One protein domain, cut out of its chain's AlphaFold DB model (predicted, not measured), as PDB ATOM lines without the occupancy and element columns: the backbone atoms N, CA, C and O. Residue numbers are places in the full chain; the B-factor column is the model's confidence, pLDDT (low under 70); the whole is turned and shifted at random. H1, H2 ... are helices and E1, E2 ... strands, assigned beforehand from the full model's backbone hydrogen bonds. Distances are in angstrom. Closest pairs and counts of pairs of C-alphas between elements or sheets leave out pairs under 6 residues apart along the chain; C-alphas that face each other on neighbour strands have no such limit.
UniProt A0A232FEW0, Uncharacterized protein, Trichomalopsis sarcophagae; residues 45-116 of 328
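AT A GLANCE: This is residues 45 to 116 of the 328 residues of an uncharacterized protein of Trichomalopsis sarcophagae (UniProt A0A232FEW0). A narrow antiparallel sheet of three strands has one helix, H1, over one face near one end, and an arm reaches out beyond the other end, where residues 72 to 81, with part of the short helix H2, stick out. After E3 the last residues, 105 to 116, fold back past the opposite face as a tail with no named element. The printed part has 72 residues with two named helices and three named strands, in the order H1 E1 H2 E2 E3; the sheet order is E1 - E2 - E3. The class is mixed, helices and strands, with under half of the residues, 33 of 72, in named elements. The whole is loose, with a radius of gyration of the C-alphas of 15.5 A, and elongated, spanning 45 by 25 by 15 A.

HOW THE PARTS SIT: Start with H1, residues 45 to 54, which is on the sheet of E1, residues 61 to 65, E2, residues 88 to 93, and E3, residues 100 to 104. The two make two layers, a helix on one face of a sheet. H1 has a height over the sheet of 8.0 A and lies over E2, slantwise to the strands, at 35 degrees to E2 on the local plane. Its closest C-alphas to E2 are those of Leu 49 and His 93, 6.2 A apart. E1 and E2 are antiparallel at 155 degrees; look for N 64 and O 89, within hydrogen-bond range at 2.8 A. E2, the inner strand, forms a hairpin with E3, antiparallel at 159 degrees, with N 90 and O 103 within hydrogen-bond range at 2.7 A. H2, residues 69 to 75, is not on the sheet and is apart from H1 and from E3. In H1 every O i to N i+4 pair is within hydrogen-bond range; in H2, 2 of 3 are.

IN THESE COORDINATES: Find C-alpha 45 at (-4.999, 18.857, -53.094); from there H1 runs 14.3 A to Thr 54. E1 goes from Ser 61 to Ile 65, 12.9 A, and H2 from Gln 69 to Leu 75. E2 starts at C-alpha 88, (-2.797, 28.425, -41.943), and runs 16.8 A to His 93. E3 covers 13.6 A from Tyr 100 to C-alpha 104 at (-8.540, 28.296, -41.083).

THE WHOLE: The two C-alphas farthest apart are those of Thr 77 and Phe 96, 46.4 A. The printed part has no cut. The link from H2 to E2, 12 residues, is long. Mean pLDDT of the printed part is 74.9; look for values under 70 at residues 56 to 58, 71 to 86, 107 to 110 and 113 to 116.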
ATOM      1  N   ILE A  45      -4.744  19.339 -54.458       89.88
ATOM      2  CA  ILE A  45      -4.999  18.857 -53.094       89.88
ATOM      3  C   ILE A  45      -6.260  17.985 -53.034       89.88
ATOM      4  O   ILE A  45      -6.281  16.970 -52.332       89.88
ATOM      5  N   ARG A  46      -7.326  18.352 -53.757       90.69
ATOM      6  CA  ARG A  46      -8.595  17.613 -53.729       90.69
ATOM      7  C   ARG A  46      -8.425  16.251 -54.388       90.69
ATOM      8  O   ARG A  46      -8.899  15.252 -53.845       90.69
ATOM      9  N   HIS A  47      -7.745  16.205 -55.529       89.00
ATOM     10  CA  HIS A  47      -7.429  14.954 -56.211       89.00
ATOM     11  C   HIS A  47      -6.560  14.042 -55.337       89.00
ATOM     12  O   HIS A  47      -6.889  12.868 -55.162       89.00
ATOM     13  N   PHE A  48      -5.523  14.587 -54.694       88.50
ATOM     14  CA  PHE A  48      -4.698  13.832 -53.751       88.50
ATOM     15  C   PHE A  48      -5.526  13.233 -52.604       88.50
ATOM     16  O   PHE A  48      -5.423  12.039 -52.327       88.50
ATOM     17  N   LEU A  49      -6.390  14.022 -51.958       85.62
ATOM     18  CA  LEU A  49      -7.227  13.529 -50.859       85.62
ATOM     19  C   LEU A  49      -8.205  12.431 -51.316       85.62
ATOM     20  O   LEU A  49      -8.433  11.476 -50.572       85.62
ATOM     21  N   LYS A  50      -8.734  12.515 -52.545       84.19
ATOM     22  CA  LYS A  50      -9.529  11.436 -53.160       84.19
ATOM     23  C   LYS A  50      -8.707  10.164 -53.370       84.19
ATOM     24  O   LYS A  50      -9.184   9.078 -53.056       84.19
ATOM     25  N   LEU A  51      -7.470  10.277 -53.855       82.56
ATOM     26  CA  LEU A  51      -6.578   9.124 -54.033       82.56
ATOM     27  C   LEU A  51      -6.235   8.459 -52.697       82.56
ATOM     28  O   LEU A  51      -6.284   7.233 -52.586       82.56
ATOM     29  N   MET A  52      -5.963   9.255 -51.662       80.75
ATOM     30  CA  MET A  52      -5.736   8.744 -50.309       80.75
ATOM     31  C   MET A  52      -6.955   7.984 -49.780       80.75
ATOM     32  O   MET A  52      -6.810   6.909 -49.195       80.75
ATOM     33  N   TRP A  53      -8.159   8.486 -50.049       77.88
ATOM     34  CA  TRP A  53      -9.390   7.779 -49.721       77.88
ATOM     35  C   TRP A  53      -9.540   6.451 -50.471       77.88
ATOM     36  O   TRP A  53      -9.849   5.429 -49.856       77.88
ATOM     37  N   THR A  54      -9.278   6.428 -51.780       73.75
ATOM     38  CA  THR A  54      -9.275   5.191 -52.580       73.75
ATOM     39  C   THR A  54      -8.297   4.164 -52.005       73.75
ATOM     40  O   THR A  54      -8.594   2.970 -51.960       73.75
ATOM     41  N   ALA A  55      -7.170   4.634 -51.464       71.06
ATOM     42  CA  ALA A  55      -6.192   3.831 -50.733       71.06
ATOM     43  C   ALA A  55      -6.586   3.501 -49.273       71.06
ATOM     44  O   ALA A  55      -5.786   2.911 -48.551       71.06
ATOM     45  N   LYS A  56      -7.824   3.806 -48.862       67.19
ATOM     46  CA  LYS A  56      -8.435   3.527 -47.548       67.19
ATOM     47  C   LYS A  56      -7.880   4.346 -46.377       67.19
ATOM     48  O   LYS A  56      -8.061   3.962 -45.223       67.19
ATOM     49  N   TYR A  57      -7.288   5.510 -46.645       69.88
ATOM     50  CA  TYR A  57      -6.954   6.493 -45.612       69.88
ATOM     51  C   TYR A  57      -8.120   7.473 -45.414       69.88
ATOM     52  O   TYR A  57      -8.479   8.221 -46.317       69.88
ATOM     53  N   LEU A  58      -8.724   7.473 -44.223       64.94
ATOM     54  CA  LEU A  58      -9.968   8.213 -43.939       64.94
ATOM     55  C   LEU A  58      -9.731   9.571 -43.265       64.94
ATOM     56  O   LEU A  58     -10.377  10.579 -43.574       64.94
ATOM     57  N   TYR A  59      -8.736   9.608 -42.385       73.38
ATOM     58  CA  TYR A  59      -8.331  10.790 -41.637       73.38
ATOM     59  C   TYR A  59      -7.079  11.407 -42.251       73.38
ATOM     60  O   TYR A  59      -6.010  11.436 -41.652       73.38
ATOM     61  N   VAL A  60      -7.225  11.883 -43.488       78.50
ATOM     62  CA  VAL A  60      -6.211  12.714 -44.140       78.50
ATOM     63  C   VAL A  60      -6.677  14.162 -44.127       78.50
ATOM     64  O   VAL A  60      -7.783  14.471 -44.582       78.50
ATOM     65  N   SER A  61      -5.811  15.019 -43.597       85.38
ATOM     66  CA  SER A  61      -5.928  16.473 -43.618       85.38
ATOM     67  C   SER A  61      -4.607  17.030 -44.139       85.38
ATOM     68  O   SER A  61      -3.542  16.556 -43.742       85.38
ATOM     69  N   ILE A  62      -4.664  18.014 -45.035       86.75
ATOM     70  CA  ILE A  62      -3.474  18.739 -45.498       86.75
ATOM     71  C   ILE A  62      -3.447  20.088 -44.798       86.75
ATOM     72  O   ILE A  62      -4.453  20.787 -44.792       86.75
ATOM     73  N   ILE A  63      -2.305  20.441 -44.213       87.62
ATOM     74  CA  ILE A  63      -2.086  21.762 -43.628       87.62
ATOM     75  C   ILE A  63      -1.336  22.602 -44.661       87.62
ATOM     76  O   ILE A  63      -0.176  22.326 -44.962       87.62
ATOM     77  N   GLU A  64      -2.005  23.609 -45.210       88.44
ATOM     78  CA  GLU A  64      -1.401  24.624 -46.068       88.44
ATOM     79  C   GLU A  64      -0.953  25.804 -45.207       88.44
ATOM     80  O   GLU A  64      -1.716  26.348 -44.408       88.44
ATOM     81  N   ILE A  65       0.306  26.199 -45.364       86.50
ATOM     82  CA  ILE A  65       0.884  27.349 -44.674       86.50
ATOM     83  C   ILE A  65       1.213  28.385 -45.739       86.50
ATOM     84  O   ILE A  65       2.172  28.214 -46.494       86.50
ATOM     85  N   ILE A  66       0.440  29.469 -45.790       84.06
ATOM     86  CA  ILE A  66       0.733  30.577 -46.697       84.06
ATOM     87  C   ILE A  66       1.769  31.476 -46.035       84.06
ATOM     88  O   ILE A  66       1.510  32.128 -45.017       84.06
ATOM     89  N   ILE A  67       2.960  31.504 -46.627       79.00
ATOM     90  CA  ILE A  67       4.055  32.364 -46.195       79.00
ATOM     91  C   ILE A  67       4.182  33.498 -47.204       79.00
ATOM     92  O   ILE A  67       4.423  33.268 -48.387       79.00
ATOM     93  N   ASP A  68       4.022  34.729 -46.728       77.56
ATOM     94  CA  ASP A  68       4.314  35.913 -47.527       77.56
ATOM     95  C   ASP A  68       5.797  35.907 -47.949       77.56
ATOM     96  O   ASP A  68       6.708  35.756 -47.129       77.56
ATOM     97  N   GLN A  69       6.044  36.052 -49.248       70.44
ATOM     98  CA  GLN A  69       7.367  35.910 -49.847       70.44
ATOM     99  C   GLN A  69       8.345  36.992 -49.359       70.44
ATOM    100  O   GLN A  69       9.538  36.714 -49.190       70.44
ATOM    101  N   GLU A  70       7.856  38.196 -49.038       71.25
ATOM    102  CA  GLU A  70       8.675  39.243 -48.407       71.25
ATOM    103  C   GLU A  70       9.111  38.858 -46.986       71.25
ATOM    104  O   GLU A  70      10.220  39.189 -46.549       71.25
ATOM    105  N   SER A  71       8.268  38.108 -46.280       63.38
ATOM    106  CA  SER A  71       8.555  37.572 -44.951       63.38
ATOM    107  C   SER A  71       9.553  36.404 -45.006       63.38
ATOM    108  O   SER A  71      10.445  36.318 -44.158       63.38
ATOM    109  N   CYS A  72       9.496  35.558 -46.042       61.00
ATOM    110  CA  CYS A  72      10.432  34.443 -46.257       61.00
ATOM    111  C   CYS A  72      11.888  34.899 -46.466       61.00
ATOM    112  O   CYS A  72      12.813  34.304 -45.911       61.00
ATOM    113  N   ASN A  73      12.107  35.985 -47.211       65.06
ATOM    114  CA  ASN A  73      13.461  36.500 -47.458       65.06
ATOM    115  C   ASN A  73      14.122  37.078 -46.192       65.06
ATOM    116  O   ASN A  73      15.342  37.000 -46.041       65.06
ATOM    117  N   LYS A  74      13.330  37.612 -45.251       58.56
ATOM    118  CA  LYS A  74      13.817  38.082 -43.939       58.56
ATOM    119  C   LYS A  74      14.082  36.930 -42.958       58.56
ATOM    120  O   LYS A  74      14.964  37.044 -42.110       58.56
ATOM    121  N   LEU A  75      13.357  35.818 -43.094       52.88
ATOM    122  CA  LEU A  75      13.481  34.623 -42.248       52.88
ATOM    123  C   LEU A  75      14.822  33.896 -42.396       52.88
ATOM    124  O   LEU A  75      15.325  33.342 -41.424       52.88
ATOM    125  N   LEU A  76      15.431  33.935 -43.582       55.56
ATOM    126  CA  LEU A  76      16.736  33.310 -43.821       55.56
ATOM    127  C   LEU A  76      17.914  34.083 -43.202       55.56
ATOM    128  O   LEU A  76      19.029  33.569 -43.185       55.56
ATOM    129  N   THR A  77      17.702  35.307 -42.705       55.41
ATOM    130  CA  THR A  77      18.793  36.199 -42.267       55.41
ATOM    131  C   THR A  77      18.712  36.679 -40.820       55.41
ATOM    132  O   THR A  77      19.718  37.172 -40.311       55.41
ATOM    133  N   ALA A  78      17.592  36.514 -40.109       54.78
ATOM    134  CA  ALA A  78      17.517  36.891 -38.698       54.78
ATOM    135  C   ALA A  78      16.535  36.024 -37.901       54.78
ATOM    136  O   ALA A  78      15.403  35.789 -38.318       54.78
ATOM    137  N   SER A  79      16.956  35.626 -36.699       52.81
ATOM    138  CA  SER A  79      16.193  34.919 -35.660       52.81
ATOM    139  C   SER A  79      15.133  35.815 -34.996       52.81
ATOM    140  O   SER A  79      15.055  35.934 -33.773       52.81
ATOM    141  N   VAL A  80      14.317  36.494 -35.804       54.72
ATOM    142  CA  VAL A  80      13.217  37.331 -35.318       54.72
ATOM    143  C   VAL A  80      11.970  36.461 -35.134       54.72
ATOM    144  O   VAL A  80      11.591  35.743 -36.061       54.72
ATOM    145  N   PRO A  81      11.302  36.522 -33.966       54.06
ATOM    146  CA  PRO A  81      10.063  35.795 -33.731       54.06
ATOM    147  C   PRO A  81       8.983  36.269 -34.708       54.06
ATOM    148  O   PRO A  81       8.612  37.445 -34.742       54.06
ATOM    149  N   ILE A  82       8.500  35.330 -35.518       52.44
ATOM    150  CA  ILE A  82       7.445  35.532 -36.510       52.44
ATOM    151  C   ILE A  82       6.198  36.046 -35.783       52.44
ATOM    152  O   ILE A  82       5.666  35.367 -34.904       52.44
ATOM    153  N   LYS A  83       5.694  37.231 -36.152       54.19
ATOM    154  CA  LYS A  83       4.290  37.571 -35.886       54.19
ATOM    155  C   LYS A  83       3.455  36.722 -36.847       54.19
ATOM    156  O   LYS A  83       3.596  36.918 -38.054       54.19
ATOM    157  N   PRO A  84       2.627  35.783 -36.364       55.50
ATOM    158  CA  PRO A  84       1.874  34.893 -37.231       55.50
ATOM    159  C   PRO A  84       0.730  35.686 -37.866       55.50
ATOM    160  O   PRO A  84      -0.365  35.773 -37.324       55.50
ATOM    161  N   ALA A  85       1.009  36.321 -39.001       54.28
ATOM    162  CA  ALA A  85      -0.016  36.700 -39.971       54.28
ATOM    163  C   ALA A  85      -0.108  35.658 -41.103       54.28
ATOM    164  O   ALA A  85      -0.801  35.881 -42.090       54.28
ATOM    165  N   SER A  86       0.594  34.525 -40.967       60.50
ATOM    166  CA  SER A  86       0.448  33.369 -41.845       60.50
ATOM    167  C   SER A  86      -0.946  32.794 -41.651       60.50
ATOM    168  O   SER A  86      -1.283  32.302 -40.570       60.50
ATOM    169  N   SER A  87      -1.757  32.882 -42.697       82.75
ATOM    170  CA  SER A  87      -3.002  32.140 -42.762       82.75
ATOM    171  C   SER A  87      -2.638  30.666 -42.938       82.75
ATOM    172  O   SER A  87      -1.992  30.271 -43.910       82.75
ATOM    173  N   ILE A  88      -2.942  29.876 -41.910       86.94
ATOM    174  CA  ILE A  88      -2.797  28.425 -41.943       86.94
ATOM    175  C   ILE A  88      -4.174  27.871 -42.266       86.94
ATOM    176  O   ILE A  88      -5.143  28.202 -41.578       86.94
ATOM    177  N   PHE A  89      -4.252  27.034 -43.289       89.62
ATOM    178  CA  PHE A  89      -5.479  26.380 -43.710       89.62
ATOM    179  C   PHE A  89      -5.362  24.872 -43.543       89.62
ATOM    180  O   PHE A  89      -4.298  24.281 -43.707       89.62
ATOM    181  N   VAL A  90      -6.478  24.241 -43.211       89.69
ATOM    182  CA  VAL A  90      -6.646  22.797 -43.197       89.69
ATOM    183  C   VAL A  90      -7.574  22.443 -44.342       89.69
ATOM    184  O   VAL A  90      -8.727  22.868 -44.373       89.69
ATOM    185  N   HIS A  91      -7.072  21.637 -45.266       91.38
ATOM    186  CA  HIS A  91      -7.867  21.044 -46.326       91.38
ATOM    187  C   HIS A  91      -8.339  19.675 -45.870       91.38
ATOM    188  O   HIS A  91      -7.535  18.816 -45.487       91.38
ATOM    189  N   GLN A  92      -9.641  19.464 -45.949       88.69
ATOM    190  CA  GLN A  92     -10.277  18.212 -45.588       88.69
ATOM    191  C   GLN A  92     -11.178  17.760 -46.729       88.69
ATOM    192  O   GLN A  92     -11.869  18.554 -47.359       88.69
ATOM    193  N   HIS A  93     -11.176  16.458 -46.986       87.44
ATOM    194  CA  HIS A  93     -12.116  15.835 -47.907       87.44
ATOM    195  C   HIS A  93     -12.984  14.848 -47.140       87.44
ATOM    196  O   HIS A  93     -12.451  13.963 -46.461       87.44
ATOM    197  N   ASN A  94     -14.301  14.993 -47.239       82.75
ATOM    198  CA  ASN A  94     -15.243  13.994 -46.773       82.75
ATOM    199  C   ASN A  94     -15.683  13.132 -47.971       82.75
ATOM    200  O   ASN A  94     -16.345  13.628 -48.883       82.75
ATOM    201  N   PRO A  95     -15.310  11.842 -47.998       75.62
ATOM    202  CA  PRO A  95     -15.633  10.972 -49.119       75.62
ATOM    203  C   PRO A  95     -17.098  10.514 -49.141       75.62
ATOM    204  O   PRO A  95     -17.534   9.974 -50.150       75.62
ATOM    205  N   PHE A  96     -17.854  10.700 -48.054       75.75
ATOM    206  CA  PHE A  96     -19.234  10.215 -47.944       75.75
ATOM    207  C   PHE A  96     -20.237  11.157 -48.609       75.75
ATOM    208  O   PHE A  96     -21.177  10.726 -49.263       75.75
ATOM    209  N   ASN A  97     -20.010  12.462 -48.501       80.94
ATOM    210  CA  ASN A  97     -20.835  13.491 -49.140       80.94
ATOM    211  C   ASN A  97     -20.084  14.242 -50.255       80.94
ATOM    212  O   ASN A  97     -20.542  15.285 -50.715       80.94
ATOM    213  N   GLU A  98     -18.906  13.740 -50.635       83.56
ATOM    214  CA  GLU A  98     -17.963  14.352 -51.573       83.56
ATOM    215  C   GLU A  98     -17.546  15.802 -51.246       83.56
ATOM    216  O   GLU A  98     -17.010  16.505 -52.120       83.56
ATOM    217  N   SER A  99     -17.742  16.259 -49.999       86.94
ATOM    218  CA  SER A  99     -17.397  17.622 -49.598       86.94
ATOM    219  C   SER A  99     -15.887  17.815 -49.550       86.94
ATOM    220  O   SER A  99     -15.097  16.903 -49.267       86.94
ATOM    221  N   TYR A 100     -15.472  19.027 -49.890       91.38
ATOM    222  CA  TYR A 100     -14.097  19.473 -49.777       91.38
ATOM    223  C   TYR A 100     -14.114  20.840 -49.118       91.38
ATOM    224  O   TYR A 100     -14.671  21.789 -49.668       91.38
ATOM    225  N   ASP A 101     -13.512  20.897 -47.940       89.88
ATOM    226  CA  ASP A 101     -13.593  22.033 -47.044       89.88
ATOM    227  C   ASP A 101     -12.181  22.575 -46.801       89.88
ATOM    228  O   ASP A 101     -11.231  21.813 -46.593       89.88
ATOM    229  N   ILE A 102     -12.048  23.902 -46.849       91.31
ATOM    230  CA  ILE A 102     -10.821  24.629 -46.515       91.31
ATOM    231  C   ILE A 102     -11.143  25.492 -45.302       91.31
ATOM    232  O   ILE A 102     -11.945  26.423 -45.391       91.31
ATOM    233  N   LEU A 103     -10.542  25.164 -44.164       89.62
ATOM    234  CA  LEU A 103     -10.840  25.800 -42.886       89.62
ATOM    235  C   LEU A 103      -9.585  26.493 -42.347       89.62
ATOM    236  O   LEU A 103      -8.507  25.911 -42.428       89.62
ATOM    237  N   PRO A 104      -9.672  27.711 -41.790       89.62
ATOM    238  CA  PRO A 104      -8.540  28.296 -41.083       89.62
ATOM    239  C   PRO A 104      -8.204  27.433 -39.859       89.62
ATOM    240  O   PRO A 104      -9.103  27.074 -39.106       89.62
ATOM    241  N   LEU A 105      -6.927  27.114 -39.639       86.06
ATOM    242  CA  LEU A 105      -6.496  26.375 -38.449       86.06
ATOM    243  C   LEU A 105      -6.516  27.312 -37.234       86.06
ATOM    244  O   LEU A 105      -5.589  28.104 -37.038       86.06
ATOM    245  N   THR A 106      -7.550  27.230 -36.398       83.06
ATOM    246  CA  THR A 106      -7.593  27.930 -35.108       83.06
ATOM    247  C   THR A 106      -7.118  27.032 -33.964       83.06
ATOM    248  O   THR A 106      -7.045  25.810 -34.070       83.06
ATOM    249  N   LYS A 107      -6.756  27.645 -32.827       65.75
ATOM    250  CA  LYS A 107      -6.103  26.968 -31.688       65.75
ATOM    251  C   LYS A 107      -6.944  25.845 -31.050       65.75
ATOM    252  O   LYS A 107      -6.384  25.028 -30.327       65.75
ATOM    253  N   ASN A 108      -8.252  25.817 -31.308       63.03
ATOM    254  CA  ASN A 108      -9.186  24.842 -30.742       63.03
ATOM    255  C   ASN A 108      -9.783  23.892 -31.792       63.03
ATOM    256  O   ASN A 108     -10.649  23.090 -31.440       63.03
ATOM    257  N   ASP A 109      -9.359  23.970 -33.055       67.31
ATOM    258  CA  ASP A 109      -9.978  23.163 -34.101       67.31
ATOM    259  C   ASP A 109      -9.503  21.714 -34.045       67.31
ATOM    260  O   ASP A 109      -8.311  21.408 -33.943       67.31
ATOM    261  N   GLN A 110     -10.464  20.798 -34.141       67.94
ATOM    262  CA  GLN A 110     -10.171  19.396 -34.375       67.94
ATOM    263  C   GLN A 110      -9.572  19.264 -35.782       67.94
ATOM    264  O   GLN A 110     -10.238  19.512 -36.785       67.94
ATOM    265  N   LEU A 111      -8.306  18.834 -35.867       73.50
ATOM    266  CA  LEU A 111      -7.618  18.551 -37.140       73.50
ATOM    267  C   LEU A 111      -8.370  17.534 -38.013       73.50
ATOM    268  O   LEU A 111      -8.174  17.484 -39.232       73.50
ATOM    269  N   PHE A 112      -9.236  16.743 -37.383       70.56
ATOM    270  CA  PHE A 112     -10.104  15.766 -38.006       70.56
ATOM    271  C   PHE A 112     -11.546  16.093 -37.650       70.56
ATOM    272  O   PHE A 112     -11.964  15.906 -36.512       70.56
ATOM    273  N   ASN A 113     -12.313  16.554 -38.636       69.62
ATOM    274  CA  ASN A 113     -13.761  16.563 -38.497       69.62
ATOM    275  C   ASN A 113     -14.266  15.118 -38.397       69.62
ATOM    276  O   ASN A 113     -13.758  14.223 -39.082       69.62
ATOM    277  N   ALA A 114     -15.268  14.891 -37.549       68.06
ATOM    278  CA  ALA A 114     -15.897  13.589 -37.367       68.06
ATOM    279  C   ALA A 114     -16.720  13.211 -38.615       68.06
ATOM    280  O   ALA A 114     -17.936  13.378 -38.672       68.06
ATOM    281  N   LYS A 115     -16.037  12.700 -39.647       68.62
ATOM    282  CA  LYS A 115     -16.626  12.305 -40.941       68.62
ATOM    283  C   LYS A 115     -17.579  11.107 -40.824       68.62
ATOM    284  O   LYS A 115     -18.331  10.845 -41.752       68.62
ATOM    285  N   LEU A 116     -17.545  10.391 -39.698       65.62
ATOM    286  CA  LEU A 116     -18.287   9.147 -39.466       65.62
ATOM    287  C   LEU A 116     -19.662   9.339 -38.813       65.62
ATOM    288  O   LEU A 116     -20.379   8.363 -38.631       65.62
TER     289      LEU A 116